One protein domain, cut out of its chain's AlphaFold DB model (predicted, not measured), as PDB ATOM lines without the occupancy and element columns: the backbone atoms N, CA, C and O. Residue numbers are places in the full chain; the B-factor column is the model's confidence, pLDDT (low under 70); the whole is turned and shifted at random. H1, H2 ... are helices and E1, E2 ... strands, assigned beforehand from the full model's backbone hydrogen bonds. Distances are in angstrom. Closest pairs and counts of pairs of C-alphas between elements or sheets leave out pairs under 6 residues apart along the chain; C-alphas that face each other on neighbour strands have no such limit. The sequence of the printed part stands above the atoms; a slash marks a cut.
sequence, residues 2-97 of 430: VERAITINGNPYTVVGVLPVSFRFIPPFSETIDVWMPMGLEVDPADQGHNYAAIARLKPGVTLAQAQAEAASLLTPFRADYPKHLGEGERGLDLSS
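Overview. This is residues 2 to 97 of the 430 residues of an uncharacterized protein of Acidobacteria bacterium (UniProt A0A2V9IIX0). There is little regular structure: a small two-stranded hairpin, E1 and E2, lies at one end and a single helix, H1, at the other, with the long looping stretch of residues 15 to 63 between them. After H1, residues 82 to 97 fold back beside it. Of 96 printed residues, 26 are in named elements, in the order E1, E2, H1, class mixed; the sheet is antiparallel. The whole is loose, with a radius of gyration of the C-alphas of 18.1 A and spans of 47 by 36 by 23 A.

Arrangement. Look first at E1, residues 5 to 8, and E2, residues 11 to 14, an antiparallel hairpin with a tight link, where N 6 and O 13 are 2.8 A apart, within hydrogen-bond range. E1 and H1, residues 64 to 81, are apart. In H1, 13 of 14 O i to N i+4 pairs are within range.

Along the chain. Find C-alpha 5 at (5.684, 42.018, 14.330), where E1 begins. H1 runs 25.9 A from C-alpha 64 at (-16.286, 6.989, 17.442) to C-alpha 81 at (-17.450, 14.025, -7.497).

Size, cuts and confidence. The printed part has no cut. The E2 to H1 link is long, and its residues 38 to 45 stand free. Residues 24 to 32, 40 to 52 and 83 to 92 have pLDDT under 70.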
ATOM      1  N   VAL A   2       2.218  39.533  22.288       84.62
ATOM      2  CA  VAL A   2       1.043  39.844  21.449       84.62
ATOM      3  C   VAL A   2       1.177  41.228  20.782       84.62
ATOM      4  O   VAL A   2       1.788  42.121  21.371       84.62
ATOM      5  N   GLU A   3       0.666  41.350  19.553       85.31
ATOM      6  CA  GLU A   3       0.693  42.524  18.654       85.31
ATOM      7  C   GLU A   3       2.082  42.984  18.188       85.31
ATOM      8  O   GLU A   3       2.223  44.020  17.541       85.31
ATOM      9  N   ARG A   4       3.135  42.208  18.462       88.31
ATOM     10  CA  ARG A   4       4.456  42.476  17.884       88.31
ATOM     11  C   ARG A   4       4.582  41.844  16.504       88.31
ATOM     12  O   ARG A   4       4.126  40.719  16.288       88.31
ATOM     13  N   ALA A   5       5.253  42.558  15.606       89.00
ATOM     14  CA  ALA A   5       5.684  42.018  14.330       89.00
ATOM     15  C   ALA A   5       6.904  41.108  14.533       89.00
ATOM     16  O   ALA A   5       7.864  41.481  15.211       89.00
ATOM     17  N   ILE A   6       6.856  39.924  13.937       91.31
ATOM     18  CA  ILE A   6       7.971  38.987  13.821       91.31
ATOM     19  C   ILE A   6       8.174  38.656  12.346       91.31
ATOM     20  O   ILE A   6       7.225  38.675  11.565       91.31
ATOM     21  N   THR A   7       9.404  38.356  11.949       88.12
ATOM     22  CA  THR A   7       9.710  37.959  10.572       88.12
ATOM     23  C   THR A   7       9.889  36.450  10.518       88.12
ATOM     24  O   THR A   7      10.734  35.910  11.228       88.12
ATOM     25  N   ILE A   8       9.114  35.774   9.672       83.94
ATOM     26  CA  ILE A   8       9.209  34.328   9.438       83.94
ATOM     27  C   ILE A   8       9.416  34.128   7.942       83.94
ATOM     28  O   ILE A   8       8.654  34.658   7.139       83.94
ATOM     29  N   ASN A   9      10.483  33.420   7.568       77.56
ATOM     30  CA  ASN A   9      10.881  33.194   6.172       77.56
ATOM     31  C   ASN A   9      11.050  34.466   5.317       77.56
ATOM     32  O   ASN A   9      11.110  34.389   4.103       77.56
ATOM     33  N   GLY A  10      11.215  35.632   5.950       79.31
ATOM     34  CA  GLY A  10      11.333  36.922   5.265       79.31
ATOM     35  C   GLY A  10      10.026  37.718   5.215       79.31
ATOM     36  O   GLY A  10      10.075  38.920   4.965       79.31
ATOM     37  N   ASN A  11       8.886  37.107   5.551       83.12
ATOM     38  CA  ASN A  11       7.595  37.791   5.594       83.12
ATOM     39  C   ASN A  11       7.273  38.309   7.004       83.12
ATOM     40  O   ASN A  11       7.560  37.629   7.997       83.12
ATOM     41  N   PRO A  12       6.661  39.500   7.123       88.69
ATOM     42  CA  PRO A  12       6.188  40.018   8.397       88.69
ATOM     43  C   PRO A  12       4.890  39.317   8.834       88.69
ATOM     44  O   PRO A  12       3.903  39.300   8.104       88.69
ATOM     45  N   TYR A  13       4.870  38.806  10.064       89.75
ATOM     46  CA  TYR A  13       3.695  38.250  10.737       89.75
ATOM     47  C   TYR A  13       3.426  39.004  12.037       89.75
ATOM     48  O   TYR A  13       4.353  39.445  12.715       89.75
ATOM     49  N   THR A  14       2.155  39.124  12.419       93.25
ATOM     50  CA  THR A  14       1.762  39.716  13.706       93.25
ATOM     51  C   THR A  14       1.398  38.616  14.691       93.25
ATOM     52  O   THR A  14       0.588  37.743  14.384       93.25
ATOM     53  N   VAL A  15       1.970  38.662  15.894       94.25
ATOM     54  CA  VAL A  15       1.645  37.705  16.959       94.25
ATOM     55  C   VAL A  15       0.241  37.991  17.496       94.25
ATOM     56  O   VAL A  15       0.035  38.972  18.208       94.25
ATOM     57  N   VAL A  16      -0.721  37.117  17.199       93.88
ATOM     58  CA  VAL A  16      -2.124  37.257  17.649       93.88
ATOM     59  C   VAL A  16      -2.399  36.630  19.021       93.88
ATOM     60  O   VAL A  16      -3.415  36.916  19.646       93.88
ATOM     61  N   GLY A  17      -1.495  35.785  19.517       92.50
ATOM     62  CA  GLY A  17      -1.652  35.102  20.797       92.50
ATOM     63  C   GLY A  17      -0.381  34.376  21.220       92.50
ATOM     64  O   GLY A  17       0.500  34.116  20.403       92.50
ATOM     65  N   VAL A  18      -0.280  34.070  22.512       91.44
ATOM     66  CA  VAL A  18       0.830  33.303  23.087       91.44
ATOM     67  C   VAL A  18       0.239  32.199  23.949       91.44
ATOM     68  O   VAL A  18      -0.541  32.470  24.862       91.44
ATOM     69  N   LEU A  19       0.594  30.954  23.640       87.62
ATOM     70  CA  LEU A  19       0.181  29.790  24.418       87.62
ATOM     71  C   LEU A  19       0.963  29.735  25.741       87.62
ATOM     72  O   LEU A  19       2.108  30.195  25.798       87.62
ATOM     73  N   PRO A  20       0.375  29.192  26.823       84.75
ATOM     74  CA  PRO A  20       1.085  29.064  28.089       84.75
ATOM     75  C   PRO A  20       2.296  28.139  27.934       84.75
ATOM     76  O   PRO A  20       2.268  27.191  27.155       84.75
ATOM     77  N   VAL A  21       3.342  28.363  28.732       75.88
ATOM     78  CA  VAL A  21       4.586  27.566  28.687       75.88
ATOM     79  C   VAL A  21       4.367  26.078  28.972       75.88
ATOM     80  O   VAL A  21       5.205  25.259  28.611       75.88
ATOM     81  N   SER A  22       3.254  25.715  29.613       70.69
ATOM     82  CA  SER A  22       2.838  24.334  29.867       70.69
ATOM     83  C   SER A  22       2.089  23.695  28.696       70.69
ATOM     84  O   SER A  22       1.881  22.483  28.703       70.69
ATOM     85  N   PHE A  23       1.678  24.473  27.688       74.94
ATOM     86  CA  PHE A  23       1.025  23.926  26.510       74.94
ATOM     87  C   PHE A  23       2.020  23.059  25.742       74.94
ATOM     88  O   PHE A  23       3.101  23.500  25.341       74.94
ATOM     89  N   ARG A  24       1.652  21.798  25.556       67.44
ATOM     90  CA  ARG A  24       2.377  20.839  24.733       67.44
ATOM     91  C   ARG A  24       1.375  20.264  23.757       67.44
ATOM     92  O   ARG A  24       0.373  19.680  24.164       67.44
ATOM     93  N   PHE A  25       1.639  20.453  22.477       65.94
ATOM     94  CA  PHE A  25       0.914  19.743  21.441       65.94
ATOM     95  C   PHE A  25       1.631  18.408  21.245       65.94
ATOM     96  O   PHE A  25       2.801  18.400  20.880       65.94
ATOM     97  N   ILE A  26       0.965  17.293  21.559       61.44
ATOM     98  CA  ILE A  26       1.567  15.949  21.500       61.44
ATOM     99  C   ILE A  26       0.968  15.093  20.365       61.44
ATOM    100  O   ILE A  26       0.221  14.169  20.676       61.44
ATOM    101  N   PRO A  27       1.208  15.344  19.068       56.94
ATOM    102  CA  PRO A  27       0.835  14.362  18.040       56.94
ATOM    103  C   PRO A  27       1.983  14.124  17.053       56.94
ATOM    104  O   PRO A  27       2.694  15.068  16.755       56.94
ATOM    105  N   PRO A  28       2.087  12.926  16.457       48.78
ATOM    106  CA  PRO A  28       3.266  12.040  16.261       48.78
ATOM    107  C   PRO A  28       4.702  12.618  16.105       48.78
ATOM    108  O   PRO A  28       5.599  11.919  15.641       48.78
ATOM    109  N   PHE A  29       4.967  13.844  16.531       53.81
ATOM    110  CA  PHE A  29       6.114  14.670  16.212       53.81
ATOM    111  C   PHE A  29       6.578  15.307  17.523       53.81
ATOM    112  O   PHE A  29       5.965  16.225  18.065       53.81
ATOM    113  N   SER A  30       7.628  14.725  18.086       49.66
ATOM    114  CA  SER A  30       8.287  15.191  19.301       49.66
ATOM    115  C   SER A  30       9.217  16.358  18.965       49.66
ATOM    116  O   SER A  30      10.433  16.194  18.978       49.66
ATOM    117  N   GLU A  31       8.666  17.527  18.641       55.72
ATOM    118  CA  GLU A  31       9.477  18.738  18.473       55.72
ATOM    119  C   GLU A  31       8.969  19.890  19.339       55.72
ATOM    120  O   GLU A  31       7.776  20.033  19.621       55.72
ATOM    121  N   THR A  32       9.905  20.723  19.790       60.31
ATOM    122  CA  THR A  32       9.606  22.003  20.425       60.31
ATOM    123  C   THR A  32       9.039  22.944  19.368       60.31
ATOM    124  O   THR A  32       9.765  23.412  18.497       60.31
ATOM    125  N   ILE A  33       7.732  23.198  19.423       73.75
ATOM    126  CA  ILE A  33       7.059  24.118  18.503       73.75
ATOM    127  C   ILE A  33       7.097  25.528  19.092       73.75
ATOM    128  O   ILE A  33       6.433  25.802  20.094       73.75
ATOM    129  N   ASP A  34       7.835  26.421  18.435       78.94
ATOM    130  CA  ASP A  34       7.963  27.822  18.850       78.94
ATOM    131  C   ASP A  34       6.834  28.711  18.309       78.94
ATOM    132  O   ASP A  34       6.440  29.685  18.954       78.94
ATOM    133  N   VAL A  35       6.293  28.391  17.125       84.75
ATOM    134  CA  VAL A  35       5.286  29.214  16.439       84.75
ATOM    135  C   VAL A  35       4.193  28.347  15.814       84.75
ATOM    136  O   VAL A  35       4.471  27.375  15.119       84.75
ATOM    137  N   TRP A  36       2.940  28.756  16.020       85.88
ATOM    138  CA  TRP A  36       1.764  28.221  15.337       85.88
ATOM    139  C   TRP A  36       1.295  29.223  14.292       85.88
ATOM    140  O   TRP A  36       1.047  30.382  14.624       85.88
ATOM    141  N   MET A  37       1.149  28.779  13.047       84.75
ATOM    142  CA  MET A  37       0.667  29.619  11.953       84.75
ATOM    143  C   MET A  37      -0.568  28.990  11.309       84.75
ATOM    144  O   MET A  37      -0.656  27.762  11.236       84.75
ATOM    145  N   PRO A  38      -1.531  29.800  10.833       83.88
ATOM    146  CA  PRO A  38      -2.600  29.297   9.987       83.88
ATOM    147  C   PRO A  38      -2.000  28.628   8.753       83.88
ATOM    148  O   PRO A  38      -1.161  29.219   8.081       83.88
ATOM    149  N   MET A  39      -2.458  27.416   8.445       75.06
ATOM    150  CA  MET A  39      -1.972  26.664   7.287       75.06
ATOM    151  C   MET A  39      -2.282  27.364   5.958       75.06
ATOM    152  O   MET A  39      -1.596  27.105   4.982       75.06
ATOM    153  N   GLY A  40      -3.285  28.255   5.934       69.75
ATOM    154  CA  GLY A  40      -3.619  29.048   4.752       69.75
ATOM    155  C   GLY A  40      -3.896  28.155   3.549       69.75
ATOM    156  O   GLY A  40      -3.181  28.249   2.565       69.75
ATOM    157  N   LEU A  41      -4.883  27.257   3.674       64.75
ATOM    158  CA  LEU A  41      -5.273  26.325   2.615       64.75
ATOM    159  C   LEU A  41      -5.630  27.098   1.338       64.75
ATOM    160  O   LEU A  41      -6.758  27.567   1.184       64.75
ATOM    161  N   GLU A  42      -4.670  27.229   0.432       61.06
ATOM    162  CA  GLU A  42      -4.944  27.546  -0.959       61.06
ATOM    163  C   GLU A  42      -5.402  26.252  -1.624       61.06
ATOM    164  O   GLU A  42      -4.740  25.218  -1.542       61.06
ATOM    165  N   VAL A  43      -6.590  26.287  -2.222       60.09
ATOM    166  CA  VAL A  43      -7.133  25.134  -2.939       60.09
ATOM    167  C   VAL A  43      -6.398  25.051  -4.272       60.09
ATOM    168  O   VAL A  43      -6.838  25.635  -5.259       60.09
ATOM    169  N   ASP A  44      -5.256  24.368  -4.282       61.72
ATOM    170  CA  ASP A  44      -4.624  23.917  -5.516       61.72
ATOM    171  C   ASP A  44      -5.391  22.683  -6.021       61.72
ATOM    172  O   ASP A  44      -5.395  21.653  -5.342       61.72
ATOM    173  N   PRO A  45      -6.043  22.737  -7.197       57.56
ATOM    174  CA  PRO A  45      -6.725  21.580  -7.777       57.56
ATOM    175  C   PRO A  45      -5.799  20.382  -8.050       57.56
ATOM    176  O   PRO A  45      -6.292  19.285  -8.313       57.56
ATOM    177  N   ALA A  46      -4.477  20.585  -8.039       56.66
ATOM    178  CA  ALA A  46      -3.482  19.529  -8.169       56.66
ATOM    179  C   ALA A  46      -3.068  18.895  -6.824       56.66
ATOM    180  O   ALA A  46      -2.515  17.789  -6.838       56.66
ATOM    181  N   ASP A  47      -3.337  19.541  -5.679       62.00
ATOM    182  CA  ASP A  47      -3.074  18.976  -4.352       62.00
ATOM    183  C   ASP A  47      -4.200  18.009  -3.968       62.00
ATOM    184  O   ASP A  47      -5.346  18.386  -3.727       62.00
ATOM    185  N   GLN A  48      -3.865  16.722  -3.901       60.78
ATOM    186  CA  GLN A  48      -4.822  15.666  -3.576       60.78
ATOM    187  C   GLN A  48      -5.096  15.551  -2.066       60.78
ATOM    188  O   GLN A  48      -5.922  14.740  -1.648       60.78
ATOM    189  N   GLY A  49      -4.424  16.353  -1.229       61.16
ATOM    190  CA  GLY A  49      -4.712  16.466   0.200       61.16
ATOM    191  C   GLY A  49      -4.286  15.260   1.046       61.16
ATOM    192  O   GLY A  49      -4.615  15.191   2.230       61.16
ATOM    193  N   HIS A  50      -3.528  14.310   0.488       62.03
ATOM    194  CA  HIS A  50      -3.131  13.070   1.180       62.03
ATOM    195  C   HIS A  50      -1.994  13.235   2.201       62.03
ATOM    196  O   HIS A  50      -1.585  12.262   2.836       62.03
ATOM    197  N   ASN A  51      -1.473  14.452   2.370       62.25
ATOM    198  CA  ASN A  51      -0.377  14.765   3.293       62.25
ATOM    199  C   ASN A  51      -0.828  15.519   4.554       62.25
ATOM    200  O   ASN A  51       0.011  15.933   5.352       62.25
ATOM    201  N   TYR A  52      -2.138  15.683   4.763       68.75
ATOM    202  CA  TYR A  52      -2.669  16.356   5.945       68.75
ATOM    203  C   TYR A  52      -3.155  15.357   6.994       68.75
ATOM    204  O   TYR A  52      -3.923  14.440   6.710       68.75
ATOM    205  N   ALA A  53      -2.750  15.585   8.242       70.75
ATOM    206  CA  ALA A  53      -3.359  14.956   9.404       70.75
ATOM    207  C   ALA A  53      -4.293  15.965  10.079       70.75
ATOM    208  O   ALA A  53      -3.891  17.086  10.390       70.75
ATOM    209  N   ALA A  54      -5.536  15.562  10.327       77.50
ATOM    210  CA  ALA A  54      -6.511  16.381  11.031       77.50
ATOM    211  C   ALA A  54      -6.752  15.831  12.439       77.50
ATOM    212  O   ALA A  54      -6.919  14.628  12.635       77.50
ATOM    213  N   ILE A  55      -6.822  16.727  13.421       82.00
ATOM    214  CA  ILE A  55      -7.292  16.404  14.769       82.00
ATOM    215  C   ILE A  55      -8.665  17.040  14.932       82.00
ATOM    216  O   ILE A  55      -8.820  18.253  14.798       82.00
ATOM    217  N   ALA A  56      -9.663  16.215  15.239       85.81
ATOM    218  CA  ALA A  56     -11.035  16.650  15.441       85.81
ATOM    219  C   ALA A  56     -11.515  16.316  16.857       85.81
ATOM    220  O   ALA A  56     -11.121  15.314  17.457       85.81
ATOM    221  N   ARG A  57     -12.408  17.153  17.390       90.19
ATOM    222  CA  ARG A  57     -13.092  16.905  18.663       90.19
ATOM    223  C   ARG A  57     -14.513  16.424  18.389       90.19
ATOM    224  O   ARG A  57     -15.308  17.159  17.811       90.19
ATOM    225  N   LEU A  58     -14.840  15.218  18.856       91.62
ATOM    226  CA  LEU A  58     -16.208  14.702  18.797       91.62
ATOM    227  C   LEU A  58     -17.160  15.574  19.626       91.62
ATOM    228  O   LEU A  58     -16.801  16.073  20.700       91.62
ATOM    229  N   LYS A  59     -18.396  15.731  19.138       94.31
ATOM    230  CA  LYS A  59     -19.474  16.369  19.903       94.31
ATOM    231  C   LYS A  59     -19.762  15.558  21.179       94.31
ATOM    232  O   LYS A  59     -19.617  14.333  21.164       94.31
ATOM    233  N   PRO A  60     -20.194  16.203  22.280       94.94
ATOM    234  CA  PRO A  60     -20.569  15.488  23.497       94.94
ATOM    235  C   PRO A  60     -21.605  14.389  23.214       94.94
ATOM    236  O   PRO A  60     -22.598  14.639  22.536       94.94
ATOM    237  N   GLY A  61     -21.365  13.177  23.724       93.94
ATOM    238  CA  GLY A  61     -22.263  12.027  23.553       93.94
ATOM    239  C   GLY A  61     -22.134  11.265  22.227       93.94
ATOM    240  O   GLY A  61     -22.776  10.230  22.081       93.94
ATOM    241  N   VAL A  62     -21.300  11.720  21.283       95.31
ATOM    242  CA  VAL A  62     -21.058  11.008  20.018       95.31
ATOM    243  C   VAL A  62     -19.949   9.975  20.190       95.31
ATOM    244  O   VAL A  62     -18.853  10.280  20.660       95.31
ATOM    245  N   THR A  63     -20.234   8.738  19.791       93.25
ATOM    246  CA  THR A  63     -19.256   7.643  19.779       93.25
ATOM    247  C   THR A  63     -18.383   7.685  18.524       93.25
ATOM    248  O   THR A  63     -18.803   8.169  17.474       93.25
ATOM    249  N   LEU A  64     -17.178   7.110  18.602       91.12
ATOM    250  CA  LEU A  64     -16.286   6.989  17.442       91.12
ATOM    251  C   LEU A  64     -16.947   6.219  16.288       91.12
ATOM    252  O   LEU A  64     -16.809   6.608  15.136       91.12
ATOM    253  N   ALA A  65     -17.722   5.174  16.597       91.31
ATOM    254  CA  ALA A  65     -18.441   4.392  15.591       91.31
ATOM    255  C   ALA A  65     -19.491   5.226  14.835       91.31
ATOM    256  O   ALA A  65     -19.613   5.102  13.620       91.31
ATOM    257  N   GLN A  66     -20.220   6.105  15.534       93.06
ATOM    258  CA  GLN A  66     -21.169   7.028  14.899       93.06
ATOM    259  C   GLN A  66     -20.453   8.050  14.014       93.06
ATOM    260  O   GLN A  66     -20.879   8.280  12.887       93.06
ATOM    261  N   ALA A  67     -19.341   8.613  14.494       92.19
ATOM    262  CA  ALA A  67     -18.535   9.539  13.706       92.19
ATOM    263  C   ALA A  67     -17.949   8.865  12.454       92.19
ATOM    264  O   ALA A  67     -17.952   9.459  11.381       92.19
ATOM    265  N   GLN A  68     -17.503   7.608  12.565       90.12
ATOM    266  CA  GLN A  68     -17.000   6.834  11.430       90.12
ATOM    267  C   GLN A  68     -18.103   6.560  10.401       90.12
ATOM    268  O   GLN A  68     -17.853   6.628   9.199       90.12
ATOM    269  N   ALA A  69     -19.327   6.274  10.854       90.00
ATOM    270  CA  ALA A  69     -20.474   6.080   9.969       90.00
ATOM    271  C   ALA A  69     -20.860   7.374   9.229       90.00
ATOM    272  O   ALA A  69     -21.158   7.332   8.037       90.00
ATOM    273  N   GLU A  70     -20.812   8.524   9.909       90.56
ATOM    274  CA  GLU A  70     -21.030   9.838   9.293       90.56
ATOM    275  C   GLU A  70     -19.911  10.186   8.297       90.56
ATOM    276  O   GLU A  70     -20.185  10.582   7.170       90.56
ATOM    277  N   ALA A  71     -18.645   9.953   8.648       88.25
ATOM    278  CA  ALA A  71     -17.529  10.147   7.723       88.25
ATOM    279  C   ALA A  71     -17.668   9.268   6.466       88.25
ATOM    280  O   ALA A  71     -17.458   9.737   5.348       88.25
ATOM    281  N   ALA A  72     -18.090   8.009   6.624       86.25
ATOM    282  CA  ALA A  72     -18.347   7.105   5.505       86.25
ATOM    283  C   ALA A  72     -19.492   7.588   4.594       86.25
ATOM    284  O   ALA A  72     -19.414   7.422   3.372       86.25
ATOM    285  N   SER A  73     -20.534   8.212   5.156       88.06
ATOM    286  CA  SER A  73     -21.631   8.762   4.355       88.06
ATOM    287  C   SER A  73     -21.188   9.982   3.543       88.06
ATOM    288  O   SER A  73     -21.566  10.085   2.379       88.06
ATOM    289  N   LEU A  74     -20.313  10.833   4.093       86.12
ATOM    290  CA  LEU A  74     -19.723  11.985   3.397       86.12
ATOM    291  C   LEU A  74     -18.748  11.582   2.281       86.12
ATOM    292  O   LEU A  74     -18.650  12.265   1.263       86.12
ATOM    293  N   LEU A  75     -18.055  10.451   2.433       82.25
ATOM    294  CA  LEU A  75     -17.135   9.941   1.411       82.25
ATOM    295  C   LEU A  75     -17.848   9.420   0.162       82.25
ATOM    296  O   LEU A  75     -17.245   9.376  -0.906       82.25
ATOM    297  N   THR A  76     -19.112   9.012   0.274       81.06
ATOM    298  CA  THR A  76     -19.868   8.467  -0.862       81.06
ATOM    299  C   THR A  76     -20.080   9.499  -1.982       81.06
ATOM    300  O   THR A  76     -19.663   9.210  -3.105       81.06
ATOM    301  N   PRO A  77     -20.644  10.701  -1.727       84.44
ATOM    302  CA  PRO A  77     -20.730  11.746  -2.747       84.44
ATOM    303  C   PRO A  77     -19.344  12.258  -3.151       84.44
ATOM    304  O   PRO A  77     -19.090  12.441  -4.334       84.44
ATOM    305  N   PHE A  78     -18.404  12.378  -2.209       81.56
ATOM    306  CA  PHE A  78     -17.050  12.828  -2.528       81.56
ATOM    307  C   PHE A  78     -16.338  11.896  -3.528       81.56
ATOM    308  O   PHE A  78     -15.678  12.370  -4.445       81.56
ATOM    309  N   ARG A  79     -16.506  10.572  -3.422       78.12
ATOM    310  CA  ARG A  79     -15.981   9.620  -4.419       78.12
ATOM    311  C   ARG A  79     -16.625   9.788  -5.795       78.12
ATOM    312  O   ARG A  79     -15.949   9.572  -6.796       78.12
ATOM    313  N   ALA A  80     -17.910  10.138  -5.845       80.38
ATOM    314  CA  ALA A  80     -18.611  10.375  -7.104       80.38
ATOM    315  C   ALA A  80     -18.124  11.665  -7.785       80.38
ATOM    316  O   ALA A  80     -17.903  11.665  -8.995       80.38
ATOM    317  N   ASP A  81     -17.899  12.721  -7.002       81.50
ATOM    318  CA  ASP A  81     -17.450  14.025  -7.497       81.50
ATOM    319  C   ASP A  81     -15.944  14.038  -7.826       81.50
ATOM    320  O   ASP A  81     -15.508  14.707  -8.764       81.50
ATOM    321  N   TYR A  82     -15.141  13.249  -7.098       74.19
ATOM    322  CA  TYR A  82     -13.679  13.196  -7.219       74.19
ATOM    323  C   TYR A  82     -13.143  11.762  -7.407       74.19
ATOM    324  O   TYR A  82     -12.274  11.315  -6.650       74.19
ATOM    325  N   PRO A  83     -13.554  11.037  -8.465       69.06
ATOM    326  CA  PRO A  83     -13.195   9.627  -8.670       69.06
ATOM    327  C   PRO A  83     -11.688   9.390  -8.875       69.06
ATOM    328  O   PRO A  83     -11.216   8.264  -8.796       69.06
ATOM    329  N   LYS A  84     -10.917  10.451  -9.149       65.69
ATOM    330  CA  LYS A  84      -9.453  10.405  -9.298       65.69
ATOM    331  C   LYS A  84      -8.679  10.651  -7.991       65.69
ATOM    332  O   LYS A  84      -7.465  10.504  -8.016       65.69
ATOM    333  N   HIS A  85      -9.348  11.059  -6.907       64.12
ATOM    334  CA  HIS A  85      -8.710  11.466  -5.641       64.12
ATOM    335  C   HIS A  85      -8.817  10.403  -4.535       64.12
ATOM    336  O   HIS A  85      -8.102  10.483  -3.539       64.12
ATOM    337  N   LEU A  86      -9.697   9.411  -4.711       64.06
ATOM    338  CA  LEU A  86      -9.819   8.227  -3.859       64.06
ATOM    339  C   LEU A  86      -9.884   6.992  -4.754       64.06
ATOM    340  O   LEU A  86     -10.873   6.801  -5.463       64.06
ATOM    341  N   GLY A  87      -8.834   6.174  -4.729       58.03
ATOM    342  CA  GLY A  87      -8.764   4.940  -5.511       58.03
ATOM    343  C   GLY A  87      -9.796   3.888  -5.080       58.03
ATOM    344  O   GLY A  87     -10.311   3.903  -3.956       58.03
ATOM    345  N   GLU A  88     -10.081   2.926  -5.963       50.66
ATOM    346  CA  GLU A  88     -10.875   1.745  -5.604       50.66
ATOM    347  C   GLU A  88     -10.189   0.982  -4.456       50.66
ATOM    348  O   GLU A  88      -9.047   0.542  -4.570       50.66
ATOM    349  N   GLY A  89     -10.880   0.850  -3.318       53.53
ATOM    350  CA  GLY A  89     -10.359   0.192  -2.111       53.53
ATOM    351  C   GLY A  89      -9.793   1.132  -1.039       53.53
ATOM    352  O   GLY A  89      -9.563   0.691   0.091       53.53
ATOM    353  N   GLU A  90      -9.640   2.429  -1.319       59.72
ATOM    354  CA  GLU A  90      -9.247   3.409  -0.304       59.72
ATOM    355  C   GLU A  90     -10.418   3.723   0.629       59.72
ATOM    356  O   GLU A  90     -11.476   4.203   0.214       59.72
ATOM    357  N   ARG A  91     -10.236   3.458   1.928       56.81
ATOM    358  CA  ARG A  91     -11.279   3.659   2.949       56.81
ATOM    359  C   ARG A  91     -11.634   5.135   3.177       56.81
ATOM    360  O   ARG A  91     -12.685   5.396   3.751       56.81
ATOM    361  N   GLY A  92     -10.822   6.068   2.678       68.12
ATOM    362  CA  GLY A  92     -10.972   7.506   2.890       68.12
ATOM    363  C   GLY A  92     -10.616   7.906   4.320       68.12
ATOM    364  O   GLY A  92      -9.557   7.535   4.817       68.12
ATOM    365  N   LEU A  93     -11.497   8.662   4.974       74.94
ATOM    366  CA  LEU A  93     -11.355   9.110   6.361       74.94
ATOM    367  C   LEU A  93     -11.514   7.935   7.345       74.94
ATOM    368  O   LEU A  93     -12.629   7.498   7.636       74.94
ATOM    369  N   ASP A  94     -10.394   7.443   7.872       77.44
ATOM    370  CA  ASP A  94     -10.364   6.493   8.989       77.44
ATOM    371  C   ASP A  94     -10.185   7.258  10.305       77.44
ATOM    372  O   ASP A  94      -9.140   7.859  10.566       77.44
ATOM    373  N   LEU A  95     -11.235   7.293  11.123       84.12
ATOM    374  CA  LEU A  95     -11.229   7.964  12.411       84.12
ATOM    375  C   LEU A  95     -10.743   6.991  13.478       84.12
ATOM    376  O   LEU A  95     -11.409   6.016  13.825       84.12
ATOM    377  N   SER A  96      -9.612   7.318  14.086       82.75
ATOM    378  CA  SER A  96      -9.097   6.604  15.249       82.75
ATOM    379  C   SER A  96      -9.048   7.515  16.468       82.75
ATOM    380  O   SER A  96      -9.016   8.746  16.383       82.75
ATOM    381  N   SER A  97      -9.099   6.895  17.646       83.75
ATOM    382  CA  SER A  97      -8.935   7.640  18.891       83.75
ATOM    383  C   SER A  97      -7.533   8.232  18.931       83.75
ATOM    384  O   SER A  97      -6.557   7.532  18.671       83.75
TER     385      SER A  97